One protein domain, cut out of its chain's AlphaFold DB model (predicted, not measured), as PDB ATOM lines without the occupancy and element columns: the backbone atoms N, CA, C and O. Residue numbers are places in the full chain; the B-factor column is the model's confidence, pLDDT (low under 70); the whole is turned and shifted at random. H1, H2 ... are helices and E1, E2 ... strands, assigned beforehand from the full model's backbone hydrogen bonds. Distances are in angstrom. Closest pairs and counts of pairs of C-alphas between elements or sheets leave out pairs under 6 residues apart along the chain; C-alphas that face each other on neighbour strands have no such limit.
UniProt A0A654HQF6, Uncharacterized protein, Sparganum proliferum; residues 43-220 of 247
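This is residues 43 to 220 of the 247 residues of an uncharacterized protein of Sparganum proliferum (UniProt A0A654HQF6). Two lobes stand with the long helix H2 in the middle between them, packing on both; each lobe has a strongly twisted sheet of four strands. In the first lobe H1 packs beside H2 on one face of the sheet E2, E1, E3, E4; in the second H3 covers the same face of the sheet E6, E5, E7, E8 as H2, and H4 packs on H3. Both sheets are antiparallel, in the orders just given. The printed part has 178 residues, with four named helices and eight named strands in the order E1, E2, H1, E3, E4, H2, E5, E6, H3, E7, E8, H4, and its class is mixed, helices and strands. It is compact, with a radius of gyration of the C-alphas of 15.9 A, and spans 45 by 40 by 30 A.

The first sheet runs E2, residues 51 to 57, E1, residues 43 to 48, E3, residues 81 to 90, and E4, residues 98 to 105. E1 and E2 form a hairpin, with N 45 and O 54 2.9 A apart. E1 and E3 are antiparallel, with N 44 and O 89 2.8 A apart. E3 and E4 form a hairpin, with N 84 and O 102 2.8 A apart. H1, residues 67 to 74, and H2, residues 111 to 130, on one face of this sheet make two layers, one of helices and one of strands. H1 lies over E3, its height over the sheet 9.7 A, and runs along the strands. E2, H1 and E3 form a split strand-helix-strand unit, two strands running the same way with E1 between them, and its crossover is right-handed. H1 and H2 touch at Cys 69 and Val 119, their closest C-alphas, 5.4 A apart; they run opposite ways at 35.1 degrees, only just a steep tilt. The second sheet runs E6, residues 146 to 149, E5, residues 136 to 139, E7, residues 176 to 183, and E8, residues 189 to 196. E5 and E6 form a hairpin, with N 138 and O 147 3.0 A apart; E7 and E8 form another, with N 178 and O 194 2.8 A apart. Between E5 and E7, N 139 and O 181 are 2.9 A apart. H2 lies over E7 and E8, its height over this sheet 8.0 A, and runs slantwise to the strands; the closest C-alphas of H2 and E8 are those of Ala 121 and Gln 190, 5.1 A apart. H3, residues 157 to 166, is on the same face as H2. E6, H3 and E7 form a second split unit, with E5 between its strands and a right-handed crossover. H4, residues 203 to 217, stands at the sheet's level, with a height of 1.2 A. H3 and H4 touch, run opposite ways at a steep tilt of 49 degrees, and come closest at the C-alphas of Cys 162 and Val 211, 5.2 A apart. H2 and H3 are close but not clearly touching, while H4 is apart from H1 and H2. Every O i to N i+4 pair is within hydrogen-bond range in H1, H3 and H4; in H2, 14 of 16 are.

E1 begins at C-alpha 43, at (141.250, 180.630, 142.437). From first to last C-alpha, E3 measures 27.8 A, E4 22.4 A, E7 22.7 A, E8 21.3 A and H4 21.1 A. H2 measures 29.7 A, from C-alpha 111 at (148.823, 188.352, 158.637) to C-alpha 130. H4 ends at C-alpha 217, at (166.030, 205.340, 141.626).

The two C-alphas farthest apart are those of Asn 94 and Glu 199, 49.8 A. The printed part, residues 43 to 220, has no cut and no long link. The mean pLDDT of the printed part is 88.2; residues 142 to 144 and 220 are under 70.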
ATOM      1  N   TYR A  43     140.881 181.618 141.436       94.44
ATOM      2  CA  TYR A  43     141.250 180.630 142.437       94.44
ATOM      3  C   TYR A  43     140.813 181.140 143.802       94.44
ATOM      4  O   TYR A  43     140.477 182.311 143.972       94.44
ATOM      5  N   GLU A  44     140.829 180.267 144.792       95.81
ATOM      6  CA  GLU A  44     140.561 180.643 146.167       95.81
ATOM      7  C   GLU A  44     141.843 180.603 146.993       95.81
ATOM      8  O   GLU A  44     142.642 179.664 146.907       95.81
ATOM      9  N   LEU A  45     142.029 181.632 147.816       97.19
ATOM     10  CA  LEU A  45     143.008 181.624 148.894       97.19
ATOM     11  C   LEU A  45     142.309 181.351 150.205       97.19
ATOM     12  O   LEU A  45     141.469 182.138 150.634       97.19
ATOM     13  N   CYS A  46     142.689 180.264 150.858       96.12
ATOM     14  CA  CYS A  46     142.025 179.809 152.067       96.12
ATOM     15  C   CYS A  46     143.000 179.703 153.240       96.12
ATOM     16  O   CYS A  46     144.158 179.300 153.078       96.12
ATOM     17  N   LEU A  47     142.524 180.027 154.446       93.81
ATOM     18  CA  LEU A  47     143.307 179.845 155.675       93.81
ATOM     19  C   LEU A  47     143.458 178.356 156.026       93.81
ATOM     20  O   LEU A  47     144.460 177.925 156.599       93.81
ATOM     21  N   LYS A  48     142.449 177.559 155.673       91.25
ATOM     22  CA  LYS A  48     142.427 176.097 155.768       91.25
ATOM     23  C   LYS A  48     141.935 175.544 154.431       91.25
ATOM     24  O   LYS A  48     141.232 176.245 153.715       91.25
ATOM     25  N   ALA A  49     142.279 174.307 154.083       88.62
ATOM     26  CA  ALA A  49     141.838 173.713 152.818       88.62
ATOM     27  C   ALA A  49     140.309 173.844 152.642       88.62
ATOM     28  O   ALA A  49     139.556 173.356 153.486       88.62
ATOM     29  N   LYS A  50     139.879 174.536 151.575       85.50
ATOM     30  CA  LYS A  50     138.472 174.830 151.236       85.50
ATOM     31  C   LYS A  50     137.645 175.498 152.358       85.50
ATOM     32  O   LYS A  50     136.430 175.339 152.413       85.50
ATOM     33  N   GLN A  51     138.274 176.217 153.290       90.12
ATOM     34  CA  GLN A  51     137.580 176.921 154.377       90.12
ATOM     35  C   GLN A  51     138.180 178.307 154.621       90.12
ATOM     36  O   GLN A  51     139.402 178.463 154.656       90.12
ATOM     37  N   GLN A  52     137.314 179.287 154.910       92.44
ATOM     38  CA  GLN A  52     137.707 180.692 155.109       92.44
ATOM     39  C   GLN A  52     138.486 181.202 153.894       92.44
ATOM     40  O   GLN A  52     139.651 181.597 153.989       92.44
ATOM     41  N   CYS A  53     137.834 181.070 152.744       95.00
ATOM     42  CA  CYS A  53     138.397 181.341 151.440       95.00
ATOM     43  C   CYS A  53     138.055 182.754 150.974       95.00
ATOM     44  O   CYS A  53     137.027 183.323 151.341       95.00
ATOM     45  N   THR A  54     138.917 183.309 150.139       96.44
ATOM     46  CA  THR A  54     138.641 184.515 149.365       96.44
ATOM     47  C   THR A  54     138.900 184.209 147.904       96.44
ATOM     48  O   THR A  54     139.965 183.687 147.564       96.44
ATOM     49  N   ARG A  55     137.923 184.530 147.055       95.69
ATOM     50  CA  ARG A  55     138.032 184.390 145.605       95.69
ATOM     51  C   ARG A  55     138.972 185.464 145.061       95.69
ATOM     52  O   ARG A  55     138.812 186.646 145.354       95.69
ATOM     53  N   ILE A  56     139.952 185.036 144.279       95.06
ATOM     54  CA  ILE A  56     140.934 185.883 143.610       95.06
ATOM     55  C   ILE A  56     140.768 185.693 142.110       95.06
ATOM     56  O   ILE A  56     140.895 184.575 141.614       95.06
ATOM     57  N   HIS A  57     140.508 186.784 141.398       92.19
ATOM     58  CA  HIS A  57     140.510 186.801 139.940       92.19
ATOM     59  C   HIS A  57     141.913 187.123 139.439       92.19
ATOM     60  O   HIS A  57     142.576 187.984 140.012       92.19
ATOM     61  N   TYR A  58     142.342 186.443 138.382       90.00
ATOM     62  CA  TYR A  58     143.612 186.701 137.710       90.00
ATOM     63  C   TYR A  58     143.380 187.011 136.234       90.00
ATOM     64  O   TYR A  58     142.330 186.703 135.666       90.00
ATOM     65  N   ALA A  59     144.375 187.662 135.642       83.81
ATOM     66  CA  ALA A  59     144.408 188.029 134.234       83.81
ATOM     67  C   ALA A  59     144.234 186.796 133.326       83.81
ATOM     68  O   ALA A  59     144.813 185.741 133.589       83.81
ATOM     69  N   LYS A  60     143.475 186.916 132.228       81.75
ATOM     70  CA  LYS A  60     143.243 185.788 131.294       81.75
ATOM     71  C   LYS A  60     144.545 185.317 130.646       81.75
ATOM     72  O   LYS A  60     144.695 184.138 130.333       81.75
ATOM     73  N   THR A  61     145.485 186.238 130.449       83.38
ATOM     74  CA  THR A  61     146.813 185.957 129.899       83.38
ATOM     75  C   THR A  61     147.792 185.398 130.936       83.38
ATOM     76  O   THR A  61     148.864 184.915 130.558       83.38
ATOM     77  N   ASP A  62     147.443 185.401 132.229       85.56
ATOM     78  CA  ASP A  62     148.302 184.882 133.292       85.56
ATOM     79  C   ASP A  62     148.214 183.353 133.403       85.56
ATOM     80  O   ASP A  62     147.467 182.771 134.195       85.56
ATOM     81  N   VAL A  63     149.073 182.687 132.635       86.81
ATOM     82  CA  VAL A  63     149.248 181.227 132.657       86.81
ATOM     83  C   VAL A  63     149.749 180.688 134.003       86.81
ATOM     84  O   VAL A  63     149.588 179.500 134.283       86.81
ATOM     85  N   SER A  64     150.341 181.534 134.854       89.50
ATOM     86  CA  SER A  64     150.816 181.148 136.188       89.50
ATOM     87  C   SER A  64     149.680 181.053 137.214       89.50
ATOM     88  O   SER A  64     149.886 180.577 138.340       89.50
ATOM     89  N   LYS A  65     148.474 181.496 136.827       91.56
ATOM     90  CA  LYS A  65     147.282 181.569 137.673       91.56
ATOM     91  C   LYS A  65     147.557 182.348 138.962       91.56
ATOM     92  O   LYS A  65     147.221 181.859 140.042       91.56
ATOM     93  N   GLY A  66     148.243 183.488 138.887       91.19
ATOM     94  CA  GLY A  66     148.557 184.371 140.012       91.19
ATOM     95  C   GLY A  66     149.766 183.977 140.862       91.19
ATOM     96  O   GLY A  66     149.873 184.395 142.020       91.19
ATOM     97  N   LEU A  67     150.662 183.116 140.359       93.69
ATOM     98  CA  LEU A  67     151.804 182.622 141.143       93.69
ATOM     99  C   LEU A  67     152.739 183.756 141.569       93.69
ATOM    100  O   LEU A  67     153.159 183.793 142.727       93.69
ATOM    101  N   ASP A  68     153.011 184.696 140.668       91.69
ATOM    102  CA  ASP A  68     153.910 185.820 140.935       91.69
ATOM    103  C   ASP A  68     153.376 186.705 142.064       91.69
ATOM    104  O   ASP A  68     154.096 187.014 143.016       91.69
ATOM    105  N   CYS A  69     152.082 187.039 142.020       93.88
ATOM    106  CA  CYS A  69     151.435 187.817 143.070       93.88
ATOM    107  C   CYS A  69     151.427 187.078 144.410       93.88
ATOM    108  O   CYS A  69     151.744 187.676 145.441       93.88
ATOM    109  N   ARG A  70     151.135 185.769 144.423       95.31
ATOM    110  CA  ARG A  70     151.201 184.968 145.656       95.31
ATOM    111  C   ARG A  70     152.601 184.945 146.251       95.31
ATOM    112  O   ARG A  70     152.735 185.182 147.449       95.31
ATOM    113  N   ASN A  71     153.625 184.683 145.443       93.88
ATOM    114  CA  ASN A  71     155.005 184.594 145.912       93.88
ATOM    115  C   ASN A  71     155.471 185.925 146.493       93.88
ATOM    116  O   ASN A  71     155.956 185.977 147.622       93.88
ATOM    117  N   ALA A  72     155.241 187.013 145.766       91.44
ATOM    118  CA  ALA A  72     155.676 188.330 146.186       91.44
ATOM    119  C   ALA A  72     154.928 188.816 147.448       91.44
ATOM    120  O   ALA A  72     155.518 189.388 148.365       91.44
ATOM    121  N   CYS A  73     153.639 188.482 147.578       94.38
ATOM    122  CA  CYS A  73     152.843 188.785 148.767       94.38
ATOM    123  C   CYS A  73     153.048 187.818 149.946       94.38
ATOM    124  O   CYS A  73     152.521 188.081 151.033       94.38
ATOM    125  N   ALA A  74     153.750 186.699 149.755       93.19
ATOM    126  CA  ALA A  74     154.055 185.729 150.806       93.19
ATOM    127  C   ALA A  74     155.322 186.088 151.599       93.19
ATOM    128  O   ALA A  74     155.498 185.599 152.716       93.19
ATOM    129  N   VAL A  75     156.186 186.948 151.054       89.12
ATOM    130  CA  VAL A  75     157.406 187.408 151.725       89.12
ATOM    131  C   VAL A  75     157.048 188.342 152.881       89.12
ATOM    132  O   VAL A  75     156.116 189.135 152.787       89.12
ATOM    133  N   GLY A  76     157.793 188.250 153.982       80.62
ATOM    134  CA  GLY A  76     157.631 189.067 155.183       80.62
ATOM    135  C   GLY A  76     158.972 189.477 155.779       80.62
ATOM    136  O   GLY A  76     160.004 189.262 155.144       80.62
ATOM    137  N   PRO A  77     158.985 190.099 156.968       77.75
ATOM    138  CA  PRO A  77     160.225 190.571 157.568       77.75
ATOM    139  C   PRO A  77     161.143 189.400 157.920       77.75
ATOM    140  O   PRO A  77     160.681 188.330 158.311       77.75
ATOM    141  N   ALA A  78     162.456 189.612 157.812       70.81
ATOM    142  CA  ALA A  78     163.444 188.601 158.188       70.81
ATOM    143  C   ALA A  78     163.468 188.354 159.710       70.81
ATOM    144  O   ALA A  78     163.724 187.241 160.164       70.81
ATOM    145  N   THR A  79     163.171 189.384 160.507       76.31
ATOM    146  CA  THR A  79     163.163 189.342 161.973       76.31
ATOM    147  C   THR A  79     161.734 189.348 162.519       76.31
ATOM    148  O   THR A  79     160.822 189.916 161.920       76.31
ATOM    149  N   LYS A  80     161.527 188.713 163.685       79.50
ATOM    150  CA  LYS A  80     160.213 188.619 164.364       79.50
ATOM    151  C   LYS A  80     159.104 188.067 163.455       79.50
ATOM    152  O   LYS A  80     157.953 188.502 163.525       79.50
ATOM    153  N   SER A  81     159.449 187.115 162.596       86.56
ATOM    154  CA  SER A  81     158.515 186.510 161.657       86.56
ATOM    155  C   SER A  81     157.735 185.347 162.267       86.56
ATOM    156  O   SER A  81     158.103 184.768 163.290       86.56
ATOM    157  N   LYS A  82     156.617 185.011 161.628       89.06
ATOM    158  CA  LYS A  82     155.792 183.844 161.929       89.06
ATOM    159  C   LYS A  82     155.389 183.172 160.626       89.06
ATOM    160  O   LYS A  82     154.749 183.799 159.788       89.06
ATOM    161  N   ASN A  83     155.679 181.882 160.496       92.25
ATOM    162  CA  ASN A  83     155.206 181.102 159.359       92.25
ATOM    163  C   ASN A  83     153.717 180.795 159.509       92.25
ATOM    164  O   ASN A  83     153.264 180.275 160.530       92.25
ATOM    165  N   ILE A  84     152.960 181.114 158.468       92.31
ATOM    166  CA  ILE A  84     151.526 180.872 158.371       92.31
ATOM    167  C   ILE A  84     151.294 179.993 157.155       92.31
ATOM    168  O   ILE A  84     151.964 180.125 156.135       92.31
ATOM    169  N   SER A  85     150.376 179.045 157.290       94.31
ATOM    170  CA  SER A  85     149.952 178.220 156.165       94.31
ATOM    171  C   SER A  85     148.792 178.899 155.451       94.31
ATOM    172  O   SER A  85     147.847 179.327 156.109       94.31
ATOM    173  N   ALA A  86     148.861 178.948 154.129       96.44
ATOM    174  CA  ALA A  86     147.738 179.260 153.260       96.44
ATOM    175  C   ALA A  86     147.548 178.143 152.240       96.44
ATOM    176  O   ALA A  86     148.432 177.308 152.032       96.44
ATOM    177  N   PHE A  87     146.374 178.122 151.629       97.06
ATOM    178  CA  PHE A  87     145.988 177.127 150.645       97.06
ATOM    179  C   PHE A  87     145.555 177.836 149.371       97.06
ATOM    180  O   PHE A  87     144.648 178.662 149.405       97.06
ATOM    181  N   TYR A  88     146.216 177.504 148.267       96.50
ATOM    182  CA  TYR A  88     145.794 177.851 146.918       96.50
ATOM    183  C   TYR A  88     144.872 176.742 146.417       96.50
ATOM    184  O   TYR A  88     145.314 175.602 146.259       96.50
ATOM    185  N   CYS A  89     143.604 177.057 146.196       95.19
ATOM    186  CA  CYS A  89     142.598 176.123 145.711       95.19
ATOM    187  C   CYS A  89     142.173 176.550 144.295       95.19
ATOM    188  O   CYS A  89     141.566 177.611 144.151       95.19
ATOM    189  N   PRO A  90     142.509 175.779 143.245       92.44
ATOM    190  CA  PRO A  90     142.014 176.046 141.894       92.44
ATOM    191  C   PRO A  90     140.480 176.020 141.841       92.44
ATOM    192  O   PRO A  90     139.851 175.339 142.648       92.44
ATOM    193  N   SER A  91     139.883 176.721 140.872       87.62
ATOM    194  CA  SER A  91     138.426 176.742 140.648       87.62
ATOM    195  C   SER A  91     137.834 175.395 140.216       87.62
ATOM    196  O   SER A  91     136.628 175.187 140.301       87.62
ATOM    197  N   GLU A  92     138.672 174.470 139.754       85.56
ATOM    198  CA  GLU A  92     138.287 173.114 139.371       85.56
ATOM    199  C   GLU A  92     137.762 172.338 140.599       85.56
ATOM    200  O   GLU A  92     138.494 172.109 141.561       85.56
ATOM    201  N   GLU A  93     136.500 171.890 140.560       75.19
ATOM    202  CA  GLU A  93     135.756 171.320 141.706       75.19
ATOM    203  C   GLU A  93     136.519 170.208 142.461       75.19
ATOM    204  O   GLU A  93     136.524 170.142 143.701       75.19
ATOM    205  N   ASN A  94     137.246 169.379 141.708       80.50
ATOM    206  CA  ASN A  94     138.000 168.230 142.211       80.50
ATOM    207  C   ASN A  94     139.509 168.470 142.331       80.50
ATOM    208  O   ASN A  94     140.239 167.563 142.737       80.50
ATOM    209  N   ALA A  95     140.001 169.668 142.006       86.81
ATOM    210  CA  ALA A  95     141.414 169.965 142.167       86.81
ATOM    211  C   ALA A  95     141.795 170.035 143.652       86.81
ATOM    212  O   ALA A  95     141.071 170.557 144.509       86.81
ATOM    213  N   ALA A  96     142.970 169.488 143.961       91.56
ATOM    214  CA  ALA A  96     143.528 169.552 145.299       91.56
ATOM    215  C   ALA A  96     144.023 170.973 145.605       91.56
ATOM    216  O   ALA A  96     144.656 171.624 144.772       91.56
ATOM    217  N   CYS A  97     143.782 171.433 146.833       94.88
ATOM    218  CA  CYS A  97     144.373 172.677 147.306       94.88
ATOM    219  C   CYS A  97     145.858 172.475 147.623       94.88
ATOM    220  O   CYS A  97     146.224 171.598 148.409       94.88
ATOM    221  N   ASN A  98     146.704 173.347 147.089       94.62
ATOM    222  CA  ASN A  98     148.133 173.353 147.356       94.62
ATOM    223  C   ASN A  98     148.430 174.225 148.575       94.62
ATOM    224  O   ASN A  98     148.139 175.422 148.594       94.62
ATOM    225  N   LYS A  99     149.018 173.624 149.607       96.12
ATOM    226  CA  LYS A  99     149.472 174.346 150.795       96.12
ATOM    227  C   LYS A  99     150.776 175.082 150.488       96.12
ATOM    228  O   LYS A  99     151.704 174.481 149.958       96.12
ATOM    229  N   TYR A 100     150.876 176.342 150.896       95.44
ATOM    230  CA  TYR A 100     152.111 177.120 150.825       95.44
ATOM    231  C   TYR A 100     152.305 177.980 152.078       95.44
ATOM    232  O   TYR A 100     151.416 178.102 152.929       95.44
ATOM    233  N   HIS A 101     153.513 178.522 152.220       94.12
ATOM    234  CA  HIS A 101     153.923 179.295 153.385       94.12
ATOM    235  C   HIS A 101     153.888 180.794 153.107       94.12
ATOM    236  O   HIS A 101     154.349 181.253 152.068       94.12
ATOM    237  N   ILE A 102     153.374 181.537 154.080       94.31
ATOM    238  CA  ILE A 102     153.423 182.995 154.147       94.31
ATOM    239  C   ILE A 102     154.239 183.370 155.377       94.31
ATOM    240  O   ILE A 102     153.997 182.860 156.476       94.31
ATOM    241  N   THR A 103     155.164 184.301 155.205       93.69
ATOM    242  CA  THR A 103     155.929 184.900 156.292       93.69
ATOM    243  C   THR A 103     155.147 186.094 156.836       93.69
ATOM    244  O   THR A 103     155.095 187.166 156.237       93.69
ATOM    245  N   GLY A 104     154.493 185.894 157.976       90.06
ATOM    246  CA  GLY A 104     153.815 186.930 158.750       90.06
ATOM    247  C   GLY A 104     154.721 187.601 159.780       90.06
ATOM    248  O   GLY A 104     155.847 187.166 160.017       90.06
ATOM    249  N   ARG A 105     154.198 188.621 160.459       89.06
ATOM    250  CA  ARG A 105     154.779 189.229 161.663       89.06
ATOM    251  C   ARG A 105     154.276 188.539 162.927       89.06
ATOM    252  O   ARG A 105     153.085 188.245 163.060       89.06
ATOM    253  N   ALA A 106     155.161 188.294 163.887       86.12
ATOM    254  CA  ALA A 106     154.783 187.765 165.192       86.12
ATOM    255  C   ALA A 106     153.893 188.767 165.950       86.12
ATOM    256  O   ALA A 106     154.173 189.960 165.966       86.12
ATOM    257  N   GLY A 107     152.815 188.285 166.577       83.69
ATOM    258  CA  GLY A 107     151.864 189.123 167.326       83.69
ATOM    259  C   GLY A 107     150.783 189.815 166.485       83.69
ATOM    260  O   GLY A 107     149.852 190.369 167.056       83.69
ATOM    261  N   HIS A 108     150.851 189.727 165.155       83.06
ATOM    262  CA  HIS A 108     149.865 190.314 164.245       83.06
ATOM    263  C   HIS A 108     148.830 189.261 163.813       83.06
ATOM    264  O   HIS A 108     149.174 188.225 163.238       83.06
ATOM    265  N   ALA A 109     147.550 189.470 164.125       85.69
ATOM    266  CA  ALA A 109     146.481 188.526 163.776       85.69
ATOM    267  C   ALA A 109     146.067 188.642 162.297       85.69
ATOM    268  O   ALA A 109     145.627 187.674 161.682       85.69
ATOM    269  N   GLU A 110     146.280 189.814 161.706       88.50
ATOM    270  CA  GLU A 110     145.898 190.207 160.352       88.50
ATOM    271  C   GLU A 110     146.791 189.626 159.248       88.50
ATOM    272  O   GLU A 110     146.538 189.868 158.073       88.50
ATOM    273  N   ASN A 111     147.825 188.851 159.587       91.50
ATOM    274  CA  ASN A 111     148.823 188.352 158.637       91.50
ATOM    275  C   ASN A 111     148.217 187.683 157.381       91.50
ATOM    276  O   ASN A 111     148.634 187.978 156.260       91.50
ATOM    277  N   PHE A 112     147.226 186.796 157.552       93.44
ATOM    278  CA  PHE A 112     146.563 186.135 156.420       93.44
ATOM    279  C   PHE A 112     145.684 187.112 155.626       93.44
ATOM    280  O   PHE A 112     145.770 187.159 154.402       93.44
ATOM    281  N   ALA A 113     144.908 187.957 156.311       93.94
ATOM    282  CA  ALA A 113     144.087 188.981 155.663       93.94
ATOM    283  C   ALA A 113     144.940 189.974 154.850       93.94
ATOM    284  O   ALA A 113     144.568 190.352 153.742       93.94
ATOM    285  N   ARG A 114     146.122 190.351 155.357       93.56
ATOM    286  CA  ARG A 114     147.111 191.160 154.631       93.56
ATOM    287  C   ARG A 114     147.606 190.451 153.387       93.56
ATOM    288  O   ARG A 114     147.716 191.094 152.348       93.56
ATOM    289  N   HIS A 115     147.921 189.161 153.483       95.38
ATOM    290  CA  HIS A 115     148.344 188.387 152.322       95.38
ATOM    291  C   HIS A 115     147.268 188.392 151.233       95.38
ATOM    292  O   HIS A 115     147.561 188.785 150.110       95.38
ATOM    293  N   VAL A 116     146.020 188.070 151.585       96.25
ATOM    294  CA  VAL A 116     144.882 188.091 150.652       96.25
ATOM    295  C   VAL A 116     144.716 189.468 150.005       96.25
ATOM    296  O   VAL A 116     144.656 189.566 148.784       96.25
ATOM    297  N   LYS A 117     144.716 190.549 150.797       95.56
ATOM    298  CA  LYS A 117     144.601 191.920 150.272       95.56
ATOM    299  C   LYS A 117     145.770 192.327 149.371       95.56
ATOM    300  O   LYS A 117     145.562 193.016 148.379       95.56
ATOM    301  N   CYS A 118     146.989 191.899 149.696       95.75
ATOM    302  CA  CYS A 118     148.156 192.118 148.845       95.75
ATOM    303  C   CYS A 118     147.989 191.409 147.497       95.75
ATOM    304  O   CYS A 118     148.209 192.026 146.459       95.75
ATOM    305  N   VAL A 119     147.552 190.144 147.506       96.19
ATOM    306  CA  VAL A 119     147.328 189.380 146.275       96.19
ATOM    307  C   VAL A 119     146.232 190.038 145.437       96.19
ATOM    308  O   VAL A 119     146.480 190.332 144.277       96.19
ATOM    309  N   LEU A 120     145.080 190.381 146.024       95.38
ATOM    310  CA  LEU A 120     143.997 191.090 145.325       95.38
ATOM    311  C   LEU A 120     144.476 192.381 144.644       95.38
ATOM    312  O   LEU A 120     144.167 192.620 143.479       95.38
ATOM    313  N   ALA A 121     145.239 193.212 145.357       94.38
ATOM    314  CA  ALA A 121     145.779 194.445 144.795       94.38
ATOM    315  C   ALA A 121     146.814 194.178 143.690       94.38
ATOM    316  O   ALA A 121     146.817 194.880 142.683       94.38
ATOM    317  N   CYS A 122     147.653 193.153 143.840       94.31
ATOM    318  CA  CYS A 122     148.619 192.749 142.820       94.31
ATOM    319  C   CYS A 122     147.934 192.250 141.536       94.31
ATOM    320  O   CYS A 122     148.315 192.668 140.444       94.31
ATOM    321  N   GLU A 123     146.890 191.427 141.658       93.31
ATOM    322  CA  GLU A 123     146.135 190.932 140.500       93.31
ATOM    323  C   GLU A 123     145.374 192.052 139.789       93.31
ATOM    324  O   GLU A 123     145.364 192.100 138.560       93.31
ATOM    325  N   LEU A 124     144.816 193.017 140.534       91.94
ATOM    326  CA  LEU A 124     144.235 194.220 139.930       91.94
ATOM    327  C   LEU A 124     145.279 194.980 139.099       91.94
ATOM    328  O   LEU A 124     144.971 195.457 138.013       91.94
ATOM    329  N   VAL A 125     146.517 195.102 139.589       91.31
ATOM    330  CA  VAL A 125     147.597 195.764 138.841       91.31
ATOM    331  C   VAL A 125     147.941 195.004 137.559       91.31
ATOM    332  O   VAL A 125     148.183 195.637 136.533       91.31
ATOM    333  N   ASN A 126     147.929 193.668 137.590       88.62
ATOM    334  CA  ASN A 126     148.136 192.853 136.391       88.62
ATOM    335  C   ASN A 126     147.003 193.043 135.371       88.62
ATOM    336  O   ASN A 126     147.274 193.168 134.177       88.62
ATOM    337  N   SER A 127     145.750 193.130 135.830       85.75
ATOM    338  CA  SER A 127     144.588 193.267 134.944       85.75
ATOM    339  C   SER A 127     144.507 194.638 134.256       85.75
ATOM    340  O   SER A 127     143.903 194.769 133.195       85.75
ATOM    341  N   VAL A 128     145.161 195.667 134.810       84.31
ATOM    342  CA  VAL A 128     145.165 197.033 134.251       84.31
ATOM    343  C   VAL A 128     145.710 197.072 132.818       84.31
ATOM    344  O   VAL A 128     145.186 197.832 132.004       84.31
ATOM    345  N   ILE A 129     146.720 196.255 132.489       76.38
ATOM    346  CA  ILE A 129     147.256 196.183 131.120       76.38
ATOM    347  C   ILE A 129     146.251 195.523 130.170       76.38
ATOM    348  O   ILE A 129     146.009 196.056 129.090       76.38
ATOM    349  N   GLU A 130     145.617 194.420 130.579       74.69
ATOM    350  CA  GLU A 130     144.594 193.739 129.767       74.69
ATOM    351  C   GLU A 130     143.383 194.641 129.483       74.69
ATOM    352  O   GLU A 130     142.786 194.590 128.412       74.69
ATOM    353  N   GLU A 131     143.050 195.518 130.428       76.19
ATOM    354  CA  GLU A 131     141.933 196.461 130.334       76.19
ATOM    355  C   GLU A 131     142.249 197.724 129.522       76.19
ATOM    356  O   GLU A 131     141.427 198.639 129.474       76.19
ATOM    357  N   ASN A 132     143.424 197.811 128.886       73.62
ATOM    358  CA  ASN A 132     143.900 199.009 128.180       73.62
ATOM    359  C   ASN A 132     143.899 200.273 129.061       73.62
ATOM    360  O   ASN A 132     143.702 201.396 128.589       73.62
ATOM    361  N   SER A 133     144.116 200.108 130.366       76.44
ATOM    362  CA  SER A 133     144.145 201.221 131.303       76.44
ATOM    363  C   SER A 133     145.538 201.853 131.339       76.44
ATOM    364  O   SER A 133     146.542 201.190 131.582       76.44
ATOM    365  N   ALA A 134     145.598 203.175 131.161       82.56
ATOM    366  CA  ALA A 134     146.861 203.909 131.039       82.56
ATOM    367  C   ALA A 134     147.670 204.015 132.347       82.56
ATOM    368  O   ALA A 134     148.856 204.335 132.309       82.56
ATOM    369  N   HIS A 135     147.039 203.810 133.506       88.31
ATOM    370  CA  HIS A 135     147.667 204.017 134.811       88.31
ATOM    371  C   HIS A 135     146.978 203.240 135.932       88.31
ATOM    372  O   HIS A 135     145.794 202.901 135.844       88.31
ATOM    373  N   VAL A 136     147.718 203.041 137.020       91.81
ATOM    374  CA  VAL A 136     147.195 202.655 138.336       91.81
ATOM    375  C   VAL A 136     147.220 203.858 139.271       91.81
ATOM    376  O   VAL A 136     147.923 204.841 139.033       91.81
ATOM    377  N   ARG A 137     146.423 203.817 140.337       92.06
ATOM    378  CA  ARG A 137     146.332 204.897 141.324       92.06
ATOM    379  C   ARG A 137     146.559 204.355 142.718       92.06
ATOM    380  O   ARG A 137     145.919 203.376 143.084       92.06
ATOM    381  N   LEU A 138     147.401 205.025 143.498       93.06
ATOM    382  CA  LEU A 138     147.445 204.843 144.946       93.06
ATOM    383  C   LEU A 138     146.588 205.904 145.606       93.06
ATOM    384  O   LEU A 138     146.796 207.090 145.355       93.06
ATOM    385  N   CYS A 139     145.647 205.471 146.438       90.62
ATOM    386  CA  CYS A 139     144.669 206.351 147.049       90.62
ATOM    387  C   CYS A 139     144.529 206.147 148.560       90.62
ATOM    388  O   CYS A 139     144.729 205.045 149.082       90.62
ATOM    389  N   GLY A 140     144.128 207.221 149.244       85.75
ATOM    390  CA  GLY A 140     143.698 207.202 150.643       85.75
ATOM    391  C   GLY A 140     142.254 206.737 150.822       85.75
ATOM    392  O   GLY A 140     141.622 206.236 149.888       85.75
ATOM    393  N   CYS A 141     141.712 206.926 152.032       72.81
ATOM    394  CA  CYS A 141     140.310 206.615 152.320       72.81
ATOM    395  C   CYS A 141     139.354 207.337 151.344       72.81
ATOM    396  O   CYS A 141     139.601 208.464 150.918       72.81
ATOM    397  N   ALA A 142     138.287 206.629 150.953       59.75
ATOM    398  CA  ALA A 142     137.283 207.032 149.959       59.75
ATOM    399  C   ALA A 142     137.789 207.277 148.518       59.75
ATOM    400  O   ALA A 142     137.045 207.817 147.704       59.75
ATOM    401  N   ALA A 143     139.028 206.893 148.179       61.84
ATOM    402  CA  ALA A 143     139.610 207.099 146.846       61.84
ATOM    403  C   ALA A 143     139.562 208.566 146.345       61.84
ATOM    404  O   ALA A 143     139.583 208.820 145.140       61.84
ATOM    405  N   GLN A 144     139.485 209.537 147.265       62.66
ATOM    406  CA  GLN A 144     139.355 210.960 146.931       62.66
ATOM    407  C   GLN A 144     140.714 211.605 146.633       62.66
ATOM    408  O   GLN A 144     140.836 212.390 145.696       62.66
ATOM    409  N   THR A 145     141.751 211.243 147.395       78.31
ATOM    410  CA  THR A 145     143.135 211.669 147.168       78.31
ATOM    411  C   THR A 145     143.924 210.516 146.564       78.31
ATOM    412  O   THR A 145     144.168 209.505 147.222       78.31
ATOM    413  N   CYS A 146     144.298 210.656 145.293       88.19
ATOM    414  CA  CYS A 146     144.987 209.622 144.531       88.19
ATOM    415  C   CYS A 146     146.208 210.185 143.802       88.19
ATOM    416  O   CYS A 146     146.173 211.310 143.307       88.19
ATOM    417  N   THR A 147     147.252 209.373 143.657       90.81
ATOM    418  CA  THR A 147     148.388 209.651 142.768       90.81
ATOM    419  C   THR A 147     148.487 208.577 141.697       90.81
ATOM    420  O   THR A 147     148.372 207.390 141.997       90.81
ATOM    421  N   ASN A 148     148.686 209.007 140.450       90.50
ATOM    422  CA  ASN A 148     148.800 208.118 139.300       90.50
ATOM    423  C   ASN A 148     150.230 207.581 139.163       90.50
ATOM    424  O   ASN A 148     151.201 208.328 139.306       90.50
ATOM    425  N   PHE A 149     150.322 206.307 138.804       89.62
ATOM    426  CA  PHE A 149     151.541 205.609 138.422       89.62
ATOM    427  C   PHE A 149     151.312 204.978 137.053       89.62
ATOM    428  O   PHE A 149     150.240 204.430 136.786       89.62
ATOM    429  N   TYR A 150     152.294 205.102 136.171       87.25
ATOM    430  CA  TYR A 150     152.177 204.731 134.764       87.25
ATOM    431  C   TYR A 150     153.028 203.495 134.484       87.25
ATOM    432  O   TYR A 150     154.045 203.306 135.152       87.25
ATOM    433  N   PRO A 151     152.628 202.648 133.523       86.81
ATOM    434  CA  PRO A 151     153.406 201.474 133.191       86.81
ATOM    435  C   PRO A 151     154.728 201.890 132.544       86.81
ATOM    436  O   PRO A 151     154.791 202.859 131.782       86.81
ATOM    437  N   TRP A 152     155.774 201.120 132.818       80.62
ATOM    438  CA  TRP A 152     157.053 201.211 132.131       80.62
ATOM    439  C   TRP A 152     157.233 199.977 131.254       80.62
ATOM    440  O   TRP A 152     156.992 198.855 131.702       80.62
ATOM    441  N   ASP A 153     157.636 200.193 130.002       81.81
ATOM    442  CA  ASP A 153     157.783 199.124 129.007       81.81
ATOM    443  C   ASP A 153     156.515 198.252 128.891       81.81
ATOM    444  O   ASP A 153     156.561 197.029 128.875       81.81
ATOM    445  N   ASN A 154     155.344 198.908 128.897       80.75
ATOM    446  CA  ASN A 154     154.014 198.280 128.886       80.75
ATOM    447  C   ASN A 154     153.726 197.329 130.065       80.75
ATOM    448  O   ASN A 154     152.824 196.498 129.984       80.75
ATOM    449  N   THR A 155     154.441 197.467 131.186       84.88
ATOM    450  CA  THR A 155     154.207 196.674 132.400       84.88
ATOM    451  C   THR A 155     154.146 197.546 133.653       84.88
ATOM    452  O   THR A 155     154.719 198.631 133.716       84.88
ATOM    453  N   PHE A 156     153.489 197.047 134.700       89.25
ATOM    454  CA  PHE A 156     153.530 197.641 136.043       89.25
ATOM    455  C   PHE A 156     154.497 196.909 136.984       89.25
ATOM    456  O   PHE A 156     154.366 197.010 138.203       89.25
ATOM    457  N   SER A 157     155.459 196.148 136.455       87.56
ATOM    458  CA  SER A 157     156.400 195.368 137.272       87.56
ATOM    459  C   SER A 157     157.172 196.256 138.250       87.56
ATOM    460  O   SER A 157     157.200 195.982 139.445       87.56
ATOM    461  N   SER A 158     157.669 197.397 137.773       88.00
ATOM    462  CA  SER A 158     158.367 198.405 138.580       88.00
ATOM    463  C   SER A 158     157.520 198.925 139.736       88.00
ATOM    464  O   SER A 158     157.983 198.960 140.876       88.00
ATOM    465  N   PHE A 159     156.266 199.277 139.441       91.62
ATOM    466  CA  PHE A 159     155.308 199.726 140.439       91.62
ATOM    467  C   PHE A 159     155.069 198.637 141.486       91.62
ATOM    468  O   PHE A 159     155.123 198.932 142.675       91.62
ATOM    469  N   LYS A 160     154.837 197.383 141.067       91.50
ATOM    470  CA  LYS A 160     154.598 196.255 141.983       91.50
ATOM    471  C   LYS A 160     155.781 196.030 142.921       91.50
ATOM    472  O   LYS A 160     155.564 195.939 144.127       91.50
ATOM    473  N   ASP A 161     157.001 196.002 142.391       89.75
ATOM    474  CA  ASP A 161     158.217 195.835 143.192       89.75
ATOM    475  C   ASP A 161     158.364 196.977 144.207       89.75
ATOM    476  O   ASP A 161     158.507 196.756 145.408       89.75
ATOM    477  N   CYS A 162     158.271 198.223 143.733       92.31
ATOM    478  CA  CYS A 162     158.425 199.400 144.580       92.31
ATOM    479  C   CYS A 162     157.318 199.509 145.629       92.31
ATOM    480  O   CYS A 162     157.572 199.867 146.776       92.31
ATOM    481  N   TRP A 163     156.084 199.167 145.270       93.12
ATOM    482  CA  TRP A 163     154.962 199.098 146.197       93.12
ATOM    483  C   TRP A 163     155.195 198.057 147.295       93.12
ATOM    484  O   TRP A 163     154.918 198.337 148.464       93.12
ATOM    485  N   GLN A 164     155.747 196.889 146.962       89.19
ATOM    486  CA  GLN A 164     156.077 195.857 147.944       89.19
ATOM    487  C   GLN A 164     157.157 196.324 148.920       89.19
ATOM    488  O   GLN A 164     156.939 196.232 150.135       89.19
ATOM    489  N   ASP A 165     158.245 196.904 148.414       89.62
ATOM    490  CA  ASP A 165     159.331 197.462 149.229       89.62
ATOM    491  C   ASP A 165     158.830 198.591 150.144       89.62
ATOM    492  O   ASP A 165     159.153 198.670 151.335       89.62
ATOM    493  N   CYS A 166     157.957 199.446 149.612       92.75
ATOM    494  CA  CYS A 166     157.424 200.601 150.321       92.75
ATOM    495  C   CYS A 166     156.259 200.289 151.258       92.75
ATOM    496  O   CYS A 166     155.989 201.085 152.160       92.75
ATOM    497  N   SER A 167     155.615 199.124 151.120       90.81
ATOM    498  CA  SER A 167     154.510 198.687 151.985       90.81
ATOM    499  C   SER A 167     154.895 198.623 153.465       90.81
ATOM    500  O   SER A 167     154.031 198.501 154.332       90.81
ATOM    501  N   GLY A 168     156.196 198.643 153.765       89.75
ATOM    502  CA  GLY A 168     156.728 198.584 155.117       89.75
ATOM    503  C   GLY A 168     156.622 197.206 155.749       89.75
ATOM    504  O   GLY A 168     157.146 197.009 156.837       89.75
ATOM    505  N   TRP A 169     156.006 196.238 155.068       88.94
ATOM    506  CA  TRP A 169     155.744 194.902 155.584       88.94
ATOM    507  C   TRP A 169     157.007 194.148 155.997       88.94
ATOM    508  O   TRP A 169     157.026 193.515 157.052       88.94
ATOM    509  N   THR A 170     158.076 194.281 155.223       86.44
ATOM    510  CA  THR A 170     159.369 193.637 155.472       86.44
ATOM    511  C   THR A 170     160.226 194.369 156.512       86.44
ATOM    512  O   THR A 170     161.218 193.810 156.976       86.44
ATOM    513  N   ASN A 171     159.839 195.579 156.938       87.69
ATOM    514  CA  ASN A 171     160.580 196.394 157.904       87.69
ATOM    515  C   ASN A 171     159.952 196.325 159.307       87.69
ATOM    516  O   ASN A 171     158.922 196.953 159.565       87.69
ATOM    517  N   SER A 172     160.593 195.606 160.232       84.50
ATOM    518  CA  SER A 172     160.095 195.386 161.599       84.50
ATOM    519  C   SER A 172     159.894 196.651 162.438       84.50
ATOM    520  O   SER A 172     159.148 196.597 163.415       84.50
ATOM    521  N   ASP A 173     160.532 197.764 162.076       86.81
ATOM    522  CA  ASP A 173     160.480 199.019 162.834       86.81
ATOM    523  C   ASP A 173     159.212 199.819 162.505       86.81
ATOM    524  O   ASP A 173     158.710 200.597 163.319       86.81
ATOM    525  N   LYS A 174     158.625 199.566 161.330       88.69
ATOM    526  CA  LYS A 174     157.325 200.110 160.941       88.69
ATOM    527  C   LYS A 174     156.219 199.295 161.597       88.69
ATOM    528  O   LYS A 174     155.970 198.160 161.201       88.69
ATOM    529  N   THR A 175     155.569 199.848 162.612       87.25
ATOM    530  CA  THR A 175     154.601 199.127 163.460       87.25
ATOM    531  C   THR A 175     153.174 199.657 163.346       87.25
ATOM    532  O   THR A 175     152.240 198.960 163.739       87.25
ATOM    533  N   VAL A 176     152.979 200.844 162.764       88.31
ATOM    534  CA  VAL A 176     151.658 201.463 162.626       88.31
ATOM    535  C   VAL A 176     150.974 200.945 161.365       88.31
ATOM    536  O   VAL A 176     151.390 201.270 160.254       88.31
ATOM    537  N   LEU A 177     149.928 200.140 161.538       88.94
ATOM    538  CA  LEU A 177     149.110 199.623 160.443       88.94
ATOM    539  C   LEU A 177     148.224 200.731 159.859       88.94
ATOM    540  O   LEU A 177     147.493 201.394 160.591       88.94
ATOM    541  N   ALA A 178     148.245 200.887 158.539       89.12
ATOM    542  CA  ALA A 178     147.403 201.824 157.808       89.12
ATOM    543  C   ALA A 178     146.781 201.165 156.567       89.12
ATOM    544  O   ALA A 178     147.314 200.204 156.001       89.12
ATOM    545  N   LEU A 179     145.631 201.691 156.145       90.00
ATOM    546  CA  LEU A 179     144.876 201.216 154.987       90.00
ATOM    547  C   LEU A 179     145.088 202.161 153.800       90.00
ATOM    548  O   LEU A 179     145.027 203.378 153.956       90.00
ATOM    549  N   ALA A 180     145.309 201.596 152.620       92.00
ATOM    550  CA  ALA A 180     145.367 202.325 151.357       92.00
ATOM    551  C   ALA A 180     144.673 201.513 150.255       92.00
ATOM    552  O   ALA A 180     144.278 200.365 150.473       92.00
ATOM    553  N   TYR A 181     144.507 202.113 149.079       93.25
ATOM    554  CA  TYR A 181     143.823 201.498 147.945       93.25
ATOM    555  C   TYR A 181     144.686 201.585 146.692       93.25
ATOM    556  O   TYR A 181     145.275 202.629 146.416       93.25
ATOM    557  N   VAL A 182     144.739 200.494 145.932       92.94
ATOM    558  CA  VAL A 182     145.179 200.509 144.535       92.94
ATOM    559  C   VAL A 182     143.932 200.530 143.669       92.94
ATOM    560  O   VAL A 182     143.048 199.706 143.879       92.94
ATOM    561  N   CYS A 183     143.850 201.441 142.706       90.81
ATOM    562  CA  CYS A 183     142.726 201.519 141.778       90.81
ATOM    563  C   CYS A 183     143.192 201.513 140.321       90.81
ATOM    564  O   CYS A 183     144.219 202.114 139.996       90.81
ATOM    565  N   ASN A 184     142.412 200.900 139.433       86.81
ATOM    566  CA  ASN A 184     142.597 201.038 137.987       86.81
ATOM    567  C   ASN A 184     141.967 202.355 137.468       86.81
ATOM    568  O   ASN A 184     141.328 203.106 138.218       86.81
ATOM    569  N   SER A 185     142.118 202.661 136.174       78.81
ATOM    570  CA  SER A 185     141.520 203.873 135.583       78.81
ATOM    571  C   SER A 185     139.983 203.873 135.594       78.81
ATOM    572  O   SER A 185     139.385 204.948 135.678       78.81
ATOM    573  N   HIS A 186     139.365 202.687 135.625       80.12
ATOM    574  CA  HIS A 186     137.919 202.466 135.744       80.12
ATOM    575  C   HIS A 186     137.388 202.577 137.185       80.12
ATOM    576  O   HIS A 186     136.223 202.272 137.428       80.12
ATOM    577  N   ARG A 187     138.210 203.029 138.145       77.75
ATOM    578  CA  ARG A 187     137.849 203.199 139.568       77.75
ATOM    579  C   ARG A 187     137.483 201.904 140.303       77.75
ATOM    580  O   ARG A 187     136.921 201.971 141.392       77.75
ATOM    581  N   ARG A 188     137.840 200.735 139.765       87.44
ATOM    582  CA  ARG A 188     137.837 199.496 140.551       87.44
ATOM    583  C   ARG A 188     139.042 199.534 141.471       87.44
ATOM    584  O   ARG A 188     140.157 199.773 141.005       87.44
ATOM    585  N   CYS A 189     138.804 199.337 142.759       90.06
ATOM    586  CA  CYS A 189     139.809 199.516 143.792       90.06
ATOM    587  C   CYS A 189     139.951 198.259 144.644       90.06
ATOM    588  O   CYS A 189     138.961 197.634 145.012       90.06
ATOM    589  N   GLN A 190     141.187 197.945 145.012       93.31
ATOM    590  CA  GLN A 190     141.519 196.922 145.989       93.31
ATOM    591  C   GLN A 190     142.224 197.571 147.172       93.31
ATOM    592  O   GLN A 190     143.228 198.272 147.030       93.31
ATOM    593  N   SER A 191     141.669 197.354 148.361       92.75
ATOM    594  CA  SER A 191     142.276 197.822 149.604       92.75
ATOM    595  C   SER A 191     143.476 196.953 149.979       92.75
ATOM    596  O   SER A 191     143.413 195.733 149.832       92.75
ATOM    597  N   PHE A 192     144.518 197.543 150.556       92.38
ATOM    598  CA  PHE A 192     145.658 196.818 151.109       92.38
ATOM    599  C   PHE A 192     146.183 197.470 152.386       92.38
ATOM    600  O   PHE A 192     145.976 198.656 152.652       92.38
ATOM    601  N   TYR A 193     146.873 196.660 153.184       91.12
ATOM    602  CA  TYR A 193     147.530 197.107 154.403       91.12
ATOM    603  C   TYR A 193     148.987 197.469 154.140       91.12
ATOM    604  O   TYR A 193     149.705 196.730 153.463       91.12
ATOM    605  N   HIS A 194     149.433 198.563 154.746       90.94
ATOM    606  CA  HIS A 194     150.836 198.950 154.804       90.94
ATOM    607  C   HIS A 194     151.208 199.360 156.231       90.94
ATOM    608  O   HIS A 194     150.341 199.688 157.041       90.94
ATOM    609  N   TYR A 195     152.497 199.300 156.545       90.19
ATOM    610  CA  TYR A 195     153.039 199.642 157.852       90.19
ATOM    611  C   TYR A 195     153.877 200.906 157.748       90.19
ATOM    612  O   TYR A 195     154.705 201.039 156.845       90.19
ATOM    613  N   ASN A 196     153.696 201.802 158.710       88.25
ATOM    614  CA  ASN A 196     154.435 203.047 158.832       88.25
ATOM    615  C   ASN A 196     155.247 203.097 160.120       88.25
ATOM    616  O   ASN A 196     155.010 202.349 161.074       88.25
ATOM    617  N   GLU A 197     156.230 203.991 160.114       88.12
ATOM    618  CA  GLU A 197     156.957 204.370 161.317       88.12
ATOM    619  C   GLU A 197     155.981 204.944 162.355       88.12
ATOM    620  O   GLU A 197     155.018 205.626 161.978       88.12
ATOM    621  N   PRO A 198     156.217 204.687 163.652       81.31
ATOM    622  CA  PRO A 198     155.563 205.435 164.719       81.31
ATOM    623  C   PRO A 198     155.697 206.946 164.482       81.31
ATOM    624  O   PRO A 198     156.669 207.394 163.883       81.31
ATOM    625  N   GLU A 199     154.727 207.732 164.952       80.38
ATOM    626  CA  GLU A 199     154.757 209.211 164.934       80.38
ATOM    627  C   GLU A 199     154.567 209.883 163.562       80.38
ATOM    628  O   GLU A 199     154.303 211.085 163.504       80.38
ATOM    629  N   LYS A 200     154.591 209.138 162.448       75.56
ATOM    630  CA  LYS A 200     154.223 209.688 161.135       75.56
ATOM    631  C   LYS A 200     152.709 209.718 160.940       75.56
ATOM    632  O   LYS A 200     152.056 208.679 160.888       75.56
ATOM    633  N   THR A 201     152.158 210.919 160.780       72.00
ATOM    634  CA  THR A 201     150.709 211.151 160.655       72.00
ATOM    635  C   THR A 201     150.177 210.979 159.230       72.00
ATOM    636  O   THR A 201     149.044 210.537 159.060       72.00
ATOM    637  N   ASP A 202     150.985 211.249 158.197       83.06
ATOM    638  CA  ASP A 202     150.563 211.145 156.790       83.06
ATOM    639  C   ASP A 202     151.039 209.839 156.127       83.06
ATOM    640  O   ASP A 202     151.971 209.799 155.318       83.06
ATOM    641  N   SER A 203     150.432 208.727 156.545       86.56
ATOM    642  CA  SER A 203     150.763 207.370 156.080       86.56
ATOM    643  C   SER A 203     150.741 207.218 154.552       86.56
ATOM    644  O   SER A 203     151.688 206.687 153.965       86.56
ATOM    645  N   LEU A 204     149.699 207.737 153.899       89.00
ATOM    646  CA  LEU A 204     149.534 207.647 152.451       89.00
ATOM    647  C   LEU A 204     150.615 208.435 151.710       89.00
ATOM    648  O   LEU A 204     151.216 207.905 150.774       89.00
ATOM    649  N   GLN A 205     150.875 209.681 152.111       89.31
ATOM    650  CA  GLN A 205     151.869 210.503 151.429       89.31
ATOM    651  C   GLN A 205     153.269 209.898 151.543       89.31
ATOM    652  O   GLN A 205     154.017 209.896 150.566       89.31
ATOM    653  N   ASN A 206     153.607 209.312 152.697       89.94
ATOM    654  CA  ASN A 206     154.866 208.586 152.871       89.94
ATOM    655  C   ASN A 206     154.963 207.372 151.934       89.94
ATOM    656  O   ASN A 206     156.018 207.138 151.342       89.94
ATOM    657  N   LEU A 207     153.872 206.614 151.770       92.44
ATOM    658  CA  LEU A 207     153.827 205.498 150.828       92.44
ATOM    659  C   LEU A 207     154.038 205.981 149.387       92.44
ATOM    660  O   LEU A 207     154.897 205.448 148.690       92.44
ATOM    661  N   ILE A 208     153.303 207.011 148.958       92.44
ATOM    662  CA  ILE A 208     153.409 207.581 147.606       92.44
ATOM    663  C   ILE A 208     154.833 208.069 147.336       92.44
ATOM    664  O   ILE A 208     155.414 207.723 146.309       92.44
ATOM    665  N   GLN A 209     155.416 208.833 148.263       92.19
ATOM    666  CA  GLN A 209     156.782 209.343 148.138       92.19
ATOM    667  C   GLN A 209     157.815 208.219 148.060       92.19
ATOM    668  O   GLN A 209     158.780 208.334 147.303       92.19
ATOM    669  N   CYS A 210     157.621 207.141 148.821       93.75
ATOM    670  CA  CYS A 210     158.496 205.979 148.773       93.75
ATOM    671  C   CYS A 210     158.426 205.286 147.407       93.75
ATOM    672  O   CYS A 210     159.470 205.070 146.794       93.75
ATOM    673  N   VAL A 211     157.219 204.976 146.914       93.69
ATOM    674  CA  VAL A 211     157.044 204.276 145.628       93.69
ATOM    675  C   VAL A 211     157.617 205.116 144.494       93.69
ATOM    676  O   VAL A 211     158.409 204.623 143.699       93.69
ATOM    677  N   ASP A 212     157.297 206.407 144.484       90.62
ATOM    678  CA  ASP A 212     157.828 207.363 143.523       90.62
ATOM    679  C   ASP A 212     159.367 207.417 143.543       90.62
ATOM    680  O   ASP A 212     160.028 207.316 142.507       90.62
ATOM    681  N   LYS A 213     159.965 207.539 144.733       91.94
ATOM    682  CA  LYS A 213     161.424 207.527 144.864       91.94
ATOM    683  C   LYS A 213     162.017 206.213 144.351       91.94
ATOM    684  O   LYS A 213     162.987 206.267 143.606       91.94
ATOM    685  N   CYS A 214     161.430 205.072 144.693       92.88
ATOM    686  CA  CYS A 214     161.903 203.773 144.226       92.88
ATOM    687  C   CYS A 214     161.862 203.658 142.693       92.88
ATOM    688  O   CYS A 214     162.838 203.225 142.084       92.88
ATOM    689  N   GLU A 215     160.785 204.105 142.044       88.31
ATOM    690  CA  GLU A 215     160.696 204.087 140.578       88.31
ATOM    691  C   GLU A 215     161.703 205.038 139.918       88.31
ATOM    692  O   GLU A 215     162.282 204.708 138.879       88.31
ATOM    693  N   ARG A 216     161.952 206.206 140.530       85.50
ATOM    694  CA  ARG A 216     163.009 207.130 140.094       85.50
ATOM    695  C   ARG A 216     164.395 206.519 140.206       85.50
ATOM    696  O   ARG A 216     165.151 206.597 139.245       85.50
ATOM    697  N   ASP A 217     164.712 205.919 141.349       86.44
ATOM    698  CA  ASP A 217     166.030 205.340 141.626       86.44
ATOM    699  C   ASP A 217     166.316 204.150 140.690       86.44
ATOM    700  O   ASP A 217     167.465 203.905 140.327       86.44
ATOM    701  N   LYS A 218     165.268 203.459 140.220       82.62
ATOM    702  CA  LYS A 218     165.366 202.430 139.175       82.62
ATOM    703  C   LYS A 218     165.474 202.996 137.743       82.62
ATOM    704  O   LYS A 218     165.671 202.224 136.811       82.62
ATOM    705  N   GLY A 219     165.350 204.313 137.548       71.69
ATOM    706  CA  GLY A 219     165.412 204.977 136.237       71.69
ATOM    707  C   GLY A 219     164.130 204.870 135.398       71.69
ATOM    708  O   GLY A 219     164.186 205.017 134.183       71.69
ATOM    709  N   LEU A 220     162.977 204.600 136.023       68.25
ATOM    710  CA  LEU A 220     161.759 204.131 135.336       68.25
ATOM    711  C   LEU A 220     160.619 205.162 135.322       68.25
ATOM    712  O   LEU A 220     159.529 204.878 134.837       68.25
TER     713      LEU A 220